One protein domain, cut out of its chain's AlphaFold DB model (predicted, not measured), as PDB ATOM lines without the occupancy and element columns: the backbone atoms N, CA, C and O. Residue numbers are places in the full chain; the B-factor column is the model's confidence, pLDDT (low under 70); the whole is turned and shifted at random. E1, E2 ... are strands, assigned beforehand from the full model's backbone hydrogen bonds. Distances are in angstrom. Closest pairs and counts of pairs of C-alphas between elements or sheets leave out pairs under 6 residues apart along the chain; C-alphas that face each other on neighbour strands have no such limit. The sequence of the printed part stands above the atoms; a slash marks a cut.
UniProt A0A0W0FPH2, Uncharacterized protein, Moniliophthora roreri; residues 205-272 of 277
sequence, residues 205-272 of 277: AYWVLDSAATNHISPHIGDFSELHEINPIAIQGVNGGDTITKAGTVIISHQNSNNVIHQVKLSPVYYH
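Overview. This is residues 205 to 272 of the 277 residues of an uncharacterized protein of Moniliophthora roreri (UniProt A0A0W0FPH2). The domain is a long, strongly twisted ribbon in which two hairpins share E3: E2 and E3 reach toward one end, E3 and E4 toward the other, and the three strands run side by side about residues 246 to 250 of E3. Short E1 pairs with the last residues of E4, and residues 209 to 214 and 236 to 241 stick out. The printed part has 68 residues with four named strands, E1 to E4, and no named helix: all strand, in one mixed sheet of order E1 E4 E3 E2. It is loose, with a radius of gyration of the C-alphas of 13.7 A, and elongated, spanning 44 by 25 by 17 A.

Along the chain. E1, residues 216 to 218, begins at C-alpha (116.689, 110.737, 141.195) and is 7.0 A long. E2, residues 224 to 237, is 22.6 A long and bends by 96 degrees at residue 231. E3, residues 240 to 255, is 37.6 A long and bends by 83 degrees at residue 245. E4, residues 261 to 271, is 25.6 A long, bends by 76 degrees at residue 268 and ends at C-alpha (115.296, 118.131, 136.338).

Arrangement. Edge strand E1 is parallel to E4, with N 218 and O 270 2.9 A apart, and is apart from E2, the other edge strand. E2, E3 and E4 form a meander, each strand the antiparallel neighbour of the one before. In the hairpin E2 and E3, N 235 and O 242 are 2.9 A apart. In the hairpin E3 and E4, N 264 and O 252 are 2.8 A apart.

Size, cuts and confidence. The C-alphas farthest apart, of Gly 240 and Asn 258, are 44.4 A apart. The printed part has no cut, and its three links are tight. Residues 205 and 237 to 239 have pLDDT under 70.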
ATOM      1  N   ALA A 205     113.191 105.496 127.523       62.66
ATOM      2  CA  ALA A 205     114.319 106.195 128.123       62.66
ATOM      3  C   ALA A 205     115.170 105.197 128.913       62.66
ATOM      4  O   ALA A 205     114.637 104.315 129.589       62.66
ATOM      5  N   TYR A 206     116.490 105.336 128.826       70.06
ATOM      6  CA  TYR A 206     117.419 104.539 129.617       70.06
ATOM      7  C   TYR A 206     117.675 105.247 130.943       70.06
ATOM      8  O   TYR A 206     118.040 106.418 130.959       70.06
ATOM      9  N   TRP A 207     117.484 104.523 132.042       74.88
ATOM     10  CA  TRP A 207     117.781 104.989 133.391       74.88
ATOM     11  C   TRP A 207     118.922 104.153 133.945       74.88
ATOM     12  O   TRP A 207     118.877 102.925 133.859       74.88
ATOM     13  N   VAL A 208     119.933 104.800 134.521       80.69
ATOM     14  CA  VAL A 208     120.984 104.082 135.241       80.69
ATOM     15  C   VAL A 208     120.615 103.916 136.703       80.69
ATOM     16  O   VAL A 208     120.201 104.853 137.384       80.69
ATOM     17  N   LEU A 209     120.778 102.679 137.162       82.12
ATOM     18  CA  LEU A 209     120.661 102.303 138.558       82.12
ATOM     19  C   LEU A 209     121.994 102.593 139.239       82.12
ATOM     20  O   LEU A 209     122.983 101.896 139.021       82.12
ATOM     21  N   ASP A 210     121.999 103.645 140.042       79.69
ATOM     22  CA  ASP A 210     123.188 104.164 140.692       79.69
ATOM     23  C   ASP A 210     123.007 104.108 142.208       79.69
ATOM     24  O   ASP A 210     122.319 104.938 142.800       79.69
ATOM     25  N   SER A 211     123.603 103.098 142.843       81.25
ATOM     26  CA  SER A 211     123.503 102.909 144.294       81.25
ATOM     27  C   SER A 211     124.233 103.986 145.100       81.25
ATOM     28  O   SER A 211     124.008 104.089 146.305       81.25
ATOM     29  N   ALA A 212     125.095 104.786 144.463       79.06
ATOM     30  CA  ALA A 212     125.767 105.915 145.090       79.06
ATOM     31  C   ALA A 212     124.978 107.230 144.933       79.06
ATOM     32  O   ALA A 212     125.264 108.197 145.643       79.06
ATOM     33  N   ALA A 213     123.965 107.276 144.060       74.00
ATOM     34  CA  ALA A 213     123.117 108.447 143.898       74.00
ATOM     35  C   ALA A 213     122.143 108.594 145.074       74.00
ATOM     36  O   ALA A 213     121.350 107.707 145.381       74.00
ATOM     37  N   THR A 214     122.154 109.768 145.709       78.88
ATOM     38  CA  THR A 214     121.211 110.087 146.800       78.88
ATOM     39  C   THR A 214     119.841 110.540 146.277       78.88
ATOM     40  O   THR A 214     118.847 110.521 147.002       78.88
ATOM     41  N   ASN A 215     119.762 110.967 145.013       84.50
ATOM     42  CA  ASN A 215     118.547 111.515 144.421       84.50
ATOM     43  C   ASN A 215     118.335 111.030 142.989       84.50
ATOM     44  O   ASN A 215     119.285 110.786 142.250       84.50
ATOM     45  N   HIS A 216     117.068 110.978 142.580       89.06
ATOM     46  CA  HIS A 216     116.689 110.737 141.195       89.06
ATOM     47  C   HIS A 216     116.828 112.021 140.377       89.06
ATOM     48  O   HIS A 216     116.295 113.066 140.759       89.06
ATOM     49  N   ILE A 217     117.510 111.938 139.238       88.31
ATOM     50  CA  ILE A 217     117.753 113.066 138.336       88.31
ATOM     51  C   ILE A 217     117.423 112.629 136.910       88.31
ATOM     52  O   ILE A 217     117.795 111.530 136.505       88.31
ATOM     53  N   SER A 218     116.752 113.490 136.147       88.06
ATOM     54  CA  SER A 218     116.602 113.323 134.699       88.06
ATOM     55  C   SER A 218     117.015 114.602 133.954       88.06
ATOM     56  O   SER A 218     116.603 115.704 134.341       88.06
ATOM     57  N   PRO A 219     117.788 114.488 132.856       86.25
ATOM     58  CA  PRO A 219     118.073 115.608 131.962       86.25
ATOM     59  C   PRO A 219     116.938 115.890 130.972       86.25
ATOM     60  O   PRO A 219     116.991 116.877 130.229       86.25
ATOM     61  N   HIS A 220     115.910 115.043 130.921       83.81
ATOM     62  CA  HIS A 220     114.882 115.080 129.892       83.81
ATOM     63  C   HIS A 220     113.548 115.546 130.460       83.81
ATOM     64  O   HIS A 220     112.879 114.862 131.225       83.81
ATOM     65  N   ILE A 221     113.113 116.725 130.013       84.69
ATOM     66  CA  ILE A 221     111.840 117.313 130.445       84.69
ATOM     67  C   ILE A 221     110.632 116.432 130.086       84.69
ATOM     68  O   ILE A 221     109.616 116.479 130.768       84.69
ATOM     69  N   GLY A 222     110.750 115.618 129.029       82.56
ATOM     70  CA  GLY A 222     109.699 114.710 128.571       82.56
ATOM     71  C   GLY A 222     109.449 113.504 129.480       82.56
ATOM     72  O   GLY A 222     108.424 112.851 129.307       82.56
ATOM     73  N   ASP A 223     110.334 113.226 130.439       83.50
ATOM     74  CA  ASP A 223     110.168 112.112 131.384       83.50
ATOM     75  C   ASP A 223     109.150 112.438 132.488       83.50
ATOM     76  O   ASP A 223     108.629 111.551 133.167       83.50
ATOM     77  N   PHE A 224     108.868 113.724 132.693       86.00
ATOM     78  CA  PHE A 224     108.059 114.202 133.800       86.00
ATOM     79  C   PHE A 224     106.571 114.181 133.452       86.00
ATOM     80  O   PHE A 224     106.117 114.840 132.519       86.00
ATOM     81  N   SER A 225     105.799 113.472 134.271       85.00
ATOM     82  CA  SER A 225     104.332 113.560 134.278       85.00
ATOM     83  C   SER A 225     103.847 114.896 134.849       85.00
ATOM     84  O   SER A 225     102.854 115.457 134.394       85.00
ATOM     85  N   GLU A 226     104.592 115.427 135.818       84.25
ATOM     86  CA  GLU A 226     104.376 116.719 136.458       84.25
ATOM     87  C   GLU A 226     105.744 117.328 136.755       84.25
ATOM     88  O   GLU A 226     106.620 116.634 137.270       84.25
ATOM     89  N   LEU A 227     105.929 118.615 136.463       92.06
ATOM     90  CA  LEU A 227     107.164 119.346 136.738       92.06
ATOM     91  C   LEU A 227     106.823 120.728 137.293       92.06
ATOM     92  O   LEU A 227     105.982 121.430 136.733       92.06
ATOM     93  N   HIS A 228     107.483 121.124 138.374       91.44
ATOM     94  CA  HIS A 228     107.275 122.408 139.033       91.44
ATOM     95  C   HIS A 228     108.608 123.056 139.423       91.44
ATOM     96  O   HIS A 228     109.638 122.390 139.548       91.44
ATOM     97  N   GLU A 229     108.583 124.379 139.586       96.44
ATOM     98  CA  GLU A 229     109.716 125.124 140.137       96.44
ATOM     99  C   GLU A 229     109.852 124.817 141.635       96.44
ATOM    100  O   GLU A 229     108.858 124.688 142.353       96.44
ATOM    101  N   ILE A 230     111.089 124.728 142.101       93.62
ATOM    102  CA  ILE A 230     111.460 124.532 143.500       93.62
ATOM    103  C   ILE A 230     112.424 125.633 143.940       93.62
ATOM    104  O   ILE A 230     112.975 126.373 143.121       93.62
ATOM    105  N   ASN A 231     112.666 125.721 145.249       93.25
ATOM    106  CA  ASN A 231     113.764 126.540 145.745       93.25
ATOM    107  C   ASN A 231     115.090 126.039 145.146       93.25
ATOM    108  O   ASN A 231     115.310 124.825 145.136       93.25
ATOM    109  N   PRO A 232     115.963 126.937 144.656       92.00
ATOM    110  CA  PRO A 232     117.209 126.537 144.022       92.00
ATOM    111  C   PRO A 232     118.087 125.678 144.942       92.00
ATOM    112  O   PRO A 232     118.399 126.085 146.062       92.00
ATOM    113  N   ILE A 233     118.511 124.515 144.452       89.31
ATOM    114  CA  ILE A 233     119.433 123.602 145.136       89.31
ATOM    115  C   ILE A 233     120.786 123.695 144.440       89.31
ATOM    116  O   ILE A 233     120.891 123.406 143.246       89.31
ATOM    117  N   ALA A 234     121.819 124.098 145.175       87.31
ATOM    118  CA  ALA A 234     123.182 124.083 144.664       87.31
ATOM    119  C   ALA A 234     123.707 122.643 144.634       87.31
ATOM    120  O   ALA A 234     123.610 121.922 145.626       87.31
ATOM    121  N   ILE A 235     124.273 122.239 143.502       81.19
ATOM    122  CA  ILE A 235     124.906 120.932 143.318       81.19
ATOM    123  C   ILE A 235     126.348 121.120 142.865       81.19
ATOM    124  O   ILE A 235     126.658 122.059 142.135       81.19
ATOM    125  N   GLN A 236     127.234 120.220 143.281       75.31
ATOM    126  CA  GLN A 236     128.631 120.222 142.864       75.31
ATOM    127  C   GLN A 236     128.890 118.965 142.035       75.31
ATOM    128  O   GLN A 236     128.874 117.854 142.557       75.31
ATOM    129  N   GLY A 237     129.097 119.141 140.733       67.88
ATOM    130  CA  GLY A 237     129.482 118.066 139.829       67.88
ATOM    131  C   GLY A 237     130.981 118.052 139.552       67.88
ATOM    132  O   GLY A 237     131.712 118.991 139.878       67.88
ATOM    133  N   VAL A 238     131.423 117.006 138.852       67.00
ATOM    134  CA  VAL A 238     132.808 116.866 138.363       67.00
ATOM    135  C   VAL A 238     133.257 118.044 137.489       67.00
ATOM    136  O   VAL A 238     134.437 118.374 137.452       67.00
ATOM    137  N   ASN A 239     132.303 118.725 136.845       62.91
ATOM    138  CA  ASN A 239     132.540 119.860 135.951       62.91
ATOM    139  C   ASN A 239     132.284 121.231 136.612       62.91
ATOM    140  O   ASN A 239     132.236 122.244 135.915       62.91
ATOM    141  N   GLY A 240     132.114 121.281 137.937       76.69
ATOM    142  CA  GLY A 240     131.864 122.511 138.694       76.69
ATOM    143  C   GLY A 240     130.491 122.560 139.365       76.69
ATOM    144  O   GLY A 240     129.749 121.579 139.392       76.69
ATOM    145  N   GLY A 241     130.180 123.719 139.949       80.94
ATOM    146  CA  GLY A 241     128.905 123.961 140.620       80.94
ATOM    147  C   GLY A 241     127.782 124.261 139.627       80.94
ATOM    148  O   GLY A 241     127.992 124.955 138.632       80.94
ATOM    149  N   ASP A 242     126.584 123.765 139.911       85.81
ATOM    150  CA  ASP A 242     125.362 124.085 139.180       85.81
ATOM    151  C   ASP A 242     124.184 124.273 140.140       85.81
ATOM    152  O   ASP A 242     124.315 124.148 141.360       85.81
ATOM    153  N   THR A 243     123.020 124.622 139.604       88.44
ATOM    154  CA  THR A 243     121.816 124.840 140.400       88.44
ATOM    155  C   THR A 243     120.613 124.157 139.771       88.44
ATOM    156  O   THR A 243     120.295 124.375 138.602       88.44
ATOM    157  N   ILE A 244     119.921 123.350 140.566       91.06
ATOM    158  CA  ILE A 244     118.656 122.717 140.202       91.06
ATOM    159  C   ILE A 244     117.523 123.622 140.678       91.06
ATOM    160  O   ILE A 244     117.461 123.971 141.853       91.06
ATOM    161  N   THR A 245     116.611 123.983 139.777       93.25
ATOM    162  CA  THR A 245     115.442 124.819 140.112       93.25
ATOM    163  C   THR A 245     114.116 124.117 139.865       93.25
ATOM    164  O   THR A 245     113.069 124.700 140.113       93.25
ATOM    165  N   LYS A 246     114.132 122.872 139.378       94.19
ATOM    166  CA  LYS A 246     112.924 122.135 138.998       94.19
ATOM    167  C   LYS A 246     112.941 120.714 139.530       94.19
ATOM    168  O   LYS A 246     113.957 120.022 139.436       94.19
ATOM    169  N   ALA A 247     111.793 120.270 140.024       94.44
ATOM    170  CA  ALA A 247     111.555 118.887 140.399       94.44
ATOM    171  C   ALA A 247     110.141 118.462 140.009       94.44
ATOM    172  O   ALA A 247     109.278 119.285 139.696       94.44
ATOM    173  N   GLY A 248     109.909 117.159 139.989       92.50
ATOM    174  CA  GLY A 248     108.652 116.622 139.517       92.50
ATOM    175  C   GLY A 248     108.476 115.139 139.781       92.50
ATOM    176  O   GLY A 248     109.238 114.520 140.523       92.50
ATOM    177  N   THR A 249     107.444 114.590 139.149       88.81
ATOM    178  CA  THR A 249     107.101 113.171 139.210       88.81
ATOM    179  C   THR A 249     107.422 112.501 137.881       88.81
ATOM    180  O   THR A 249     106.931 112.935 136.834       88.81
ATOM    181  N   VAL A 250     108.148 111.387 137.927       84.12
ATOM    182  CA  VAL A 250     108.348 110.479 136.787       84.12
ATOM    183  C   VAL A 250     107.609 109.172 137.053       84.12
ATOM    184  O   VAL A 250     107.607 108.672 138.178       84.12
ATOM    185  N   ILE A 251     106.976 108.616 136.020       83.38
ATOM    186  CA  ILE A 251     106.337 107.299 136.083       83.38
ATOM    187  C   ILE A 251     107.141 106.354 135.200       83.38
ATOM    188  O   ILE A 251     107.145 106.489 133.978       83.38
ATOM    189  N   ILE A 252     107.809 105.387 135.821       81.50
ATOM    190  CA  ILE A 252     108.543 104.340 135.116       81.50
ATOM    191  C   ILE A 252     107.620 103.138 134.980       81.50
ATOM    192  O   ILE A 252     107.041 102.683 135.960       81.50
ATOM    193  N   SER A 253     107.479 102.627 133.761       78.00
ATOM    194  CA  SER A 253     106.779 101.370 133.501       78.00
ATOM    195  C   SER A 253     107.793 100.323 133.061       78.00
ATOM    196  O   SER A 253     108.540 100.547 132.111       78.00
ATOM    197  N   HIS A 254     107.816  99.187 133.744       74.44
ATOM    198  CA  HIS A 254     108.646  98.032 133.426       74.44
ATOM    199  C   HIS A 254     107.738  96.833 133.173       74.44
ATOM    200  O   HIS A 254     106.745  96.649 133.869       74.44
ATOM    201  N   GLN A 255     108.088  96.004 132.199       79.06
ATOM    202  CA  GLN A 255     107.408  94.741 131.966       79.06
ATOM    203  C   GLN A 255     108.332  93.581 132.317       79.06
ATOM    204  O   GLN A 255     109.447  93.499 131.795       79.06
ATOM    205  N   ASN A 256     107.869  92.690 133.191       77.31
ATOM    206  CA  ASN A 256     108.659  91.538 133.615       77.31
ATOM    207  C   ASN A 256     108.621  90.397 132.581       77.31
ATOM    208  O   ASN A 256     107.910  90.451 131.574       77.31
ATOM    209  N   SER A 257     109.373  89.327 132.851       76.00
ATOM    210  CA  SER A 257     109.458  88.125 132.002       76.00
ATOM    211  C   SER A 257     108.115  87.412 131.785       76.00
ATOM    212  O   SER A 257     107.959  86.685 130.806       76.00
ATOM    213  N   ASN A 258     107.134  87.659 132.656       80.50
ATOM    214  CA  ASN A 258     105.777  87.121 132.584       80.50
ATOM    215  C   ASN A 258     104.794  88.066 131.868       80.50
ATOM    216  O   ASN A 258     103.582  87.877 131.963       80.50
ATOM    217  N   ASN A 259     105.295  89.091 131.171       76.25
ATOM    218  CA  ASN A 259     104.515  90.134 130.502       76.25
ATOM    219  C   ASN A 259     103.640  90.992 131.433       76.25
ATOM    220  O   ASN A 259     102.771  91.719 130.945       76.25
ATOM    221  N   VAL A 260     103.872  90.970 132.745       76.44
ATOM    222  CA  VAL A 260     103.170  91.837 133.697       76.44
ATOM    223  C   VAL A 260     103.819  93.215 133.684       76.44
ATOM    224  O   VAL A 260     105.033  93.331 133.846       76.44
ATOM    225  N   ILE A 261     103.005  94.254 133.483       79.94
ATOM    226  CA  ILE A 261     103.450  95.649 133.538       79.94
ATOM    227  C   ILE A 261     103.372  96.132 134.983       79.94
ATOM    228  O   ILE A 261     102.298  96.173 135.581       79.94
ATOM    229  N   HIS A 262     104.515  96.557 135.497       75.31
ATOM    230  CA  HIS A 262     104.678  97.224 136.776       75.31
ATOM    231  C   HIS A 262     104.945  98.703 136.549       75.31
ATOM    232  O   HIS A 262     105.726  99.073 135.670       75.31
ATOM    233  N   GLN A 263     104.298  99.552 137.341       81.31
ATOM    234  CA  GLN A 263     104.497 100.996 137.291       81.31
ATOM    235  C   GLN A 263     105.016 101.499 138.628       81.31
ATOM    236  O   GLN A 263     104.440 101.214 139.675       81.31
ATOM    237  N   VAL A 264     106.085 102.286 138.576       80.81
ATOM    238  CA  VAL A 264     106.711 102.904 139.740       80.81
ATOM    239  C   VAL A 264     106.638 104.415 139.582       80.81
ATOM    240  O   VAL A 264     107.073 104.976 138.574       80.81
ATOM    241  N   LYS A 265     106.084 105.081 140.595       86.00
ATOM    242  CA  LYS A 265     106.069 106.540 140.696       86.00
ATOM    243  C   LYS A 265     107.310 106.998 141.458       86.00
ATOM    244  O   LYS A 265     107.451 106.684 142.636       86.00
ATOM    245  N   LEU A 266     108.161 107.786 140.810       84.94
ATOM    246  CA  LEU A 266     109.312 108.433 141.431       84.94
ATOM    247  C   LEU A 266     108.991 109.902 141.716       84.94
ATOM    248  O   LEU A 266     108.584 110.636 140.815       84.94
ATOM    249  N   SER A 267     109.165 110.329 142.969       87.19
ATOM    250  CA  SER A 267     108.999 111.721 143.400       87.19
ATOM    251  C   SER A 267     109.751 111.972 144.721       87.19
ATOM    252  O   SER A 267     109.524 111.220 145.669       87.19
ATOM    253  N   PRO A 268     110.568 113.037 144.841       91.38
ATOM    254  CA  PRO A 268     110.905 113.990 143.788       91.38
ATOM    255  C   PRO A 268     111.960 113.426 142.822       91.38
ATOM    256  O   PRO A 268     112.932 112.800 143.240       91.38
ATOM    257  N   VAL A 269     111.788 113.695 141.531       90.81
ATOM    258  CA  VAL A 269     112.855 113.600 140.526       90.81
ATOM    259  C   VAL A 269     113.287 115.015 140.173       90.81
ATOM    260  O   VAL A 269     112.440 115.873 139.924       90.81
ATOM    261  N   TYR A 270     114.585 115.282 140.151       93.25
ATOM    262  CA  TYR A 270     115.117 116.597 139.813       93.25
ATOM    263  C   TYR A 270     115.395 116.716 138.321       93.25
ATOM    264  O   TYR A 270     115.982 115.825 137.709       93.25
ATOM    265  N   TYR A 271     114.991 117.839 137.731       92.31
ATOM    266  CA  TYR A 271     115.296 118.131 136.338       92.31
ATOM    267  C   TYR A 271     116.635 118.861 136.240       92.31
ATOM    268  O   TYR A 271     116.767 119.996 136.706       92.31
ATOM    269  N   HIS A 272     117.618 118.225 135.604       89.81
ATOM    270  CA  HIS A 272     118.952 118.792 135.422       89.81
ATOM    271  C   HIS A 272     119.443 118.584 133.983       89.81
ATOM    272  O   HIS A 272     120.066 117.575 133.678       89.81
TER     273      HIS A 272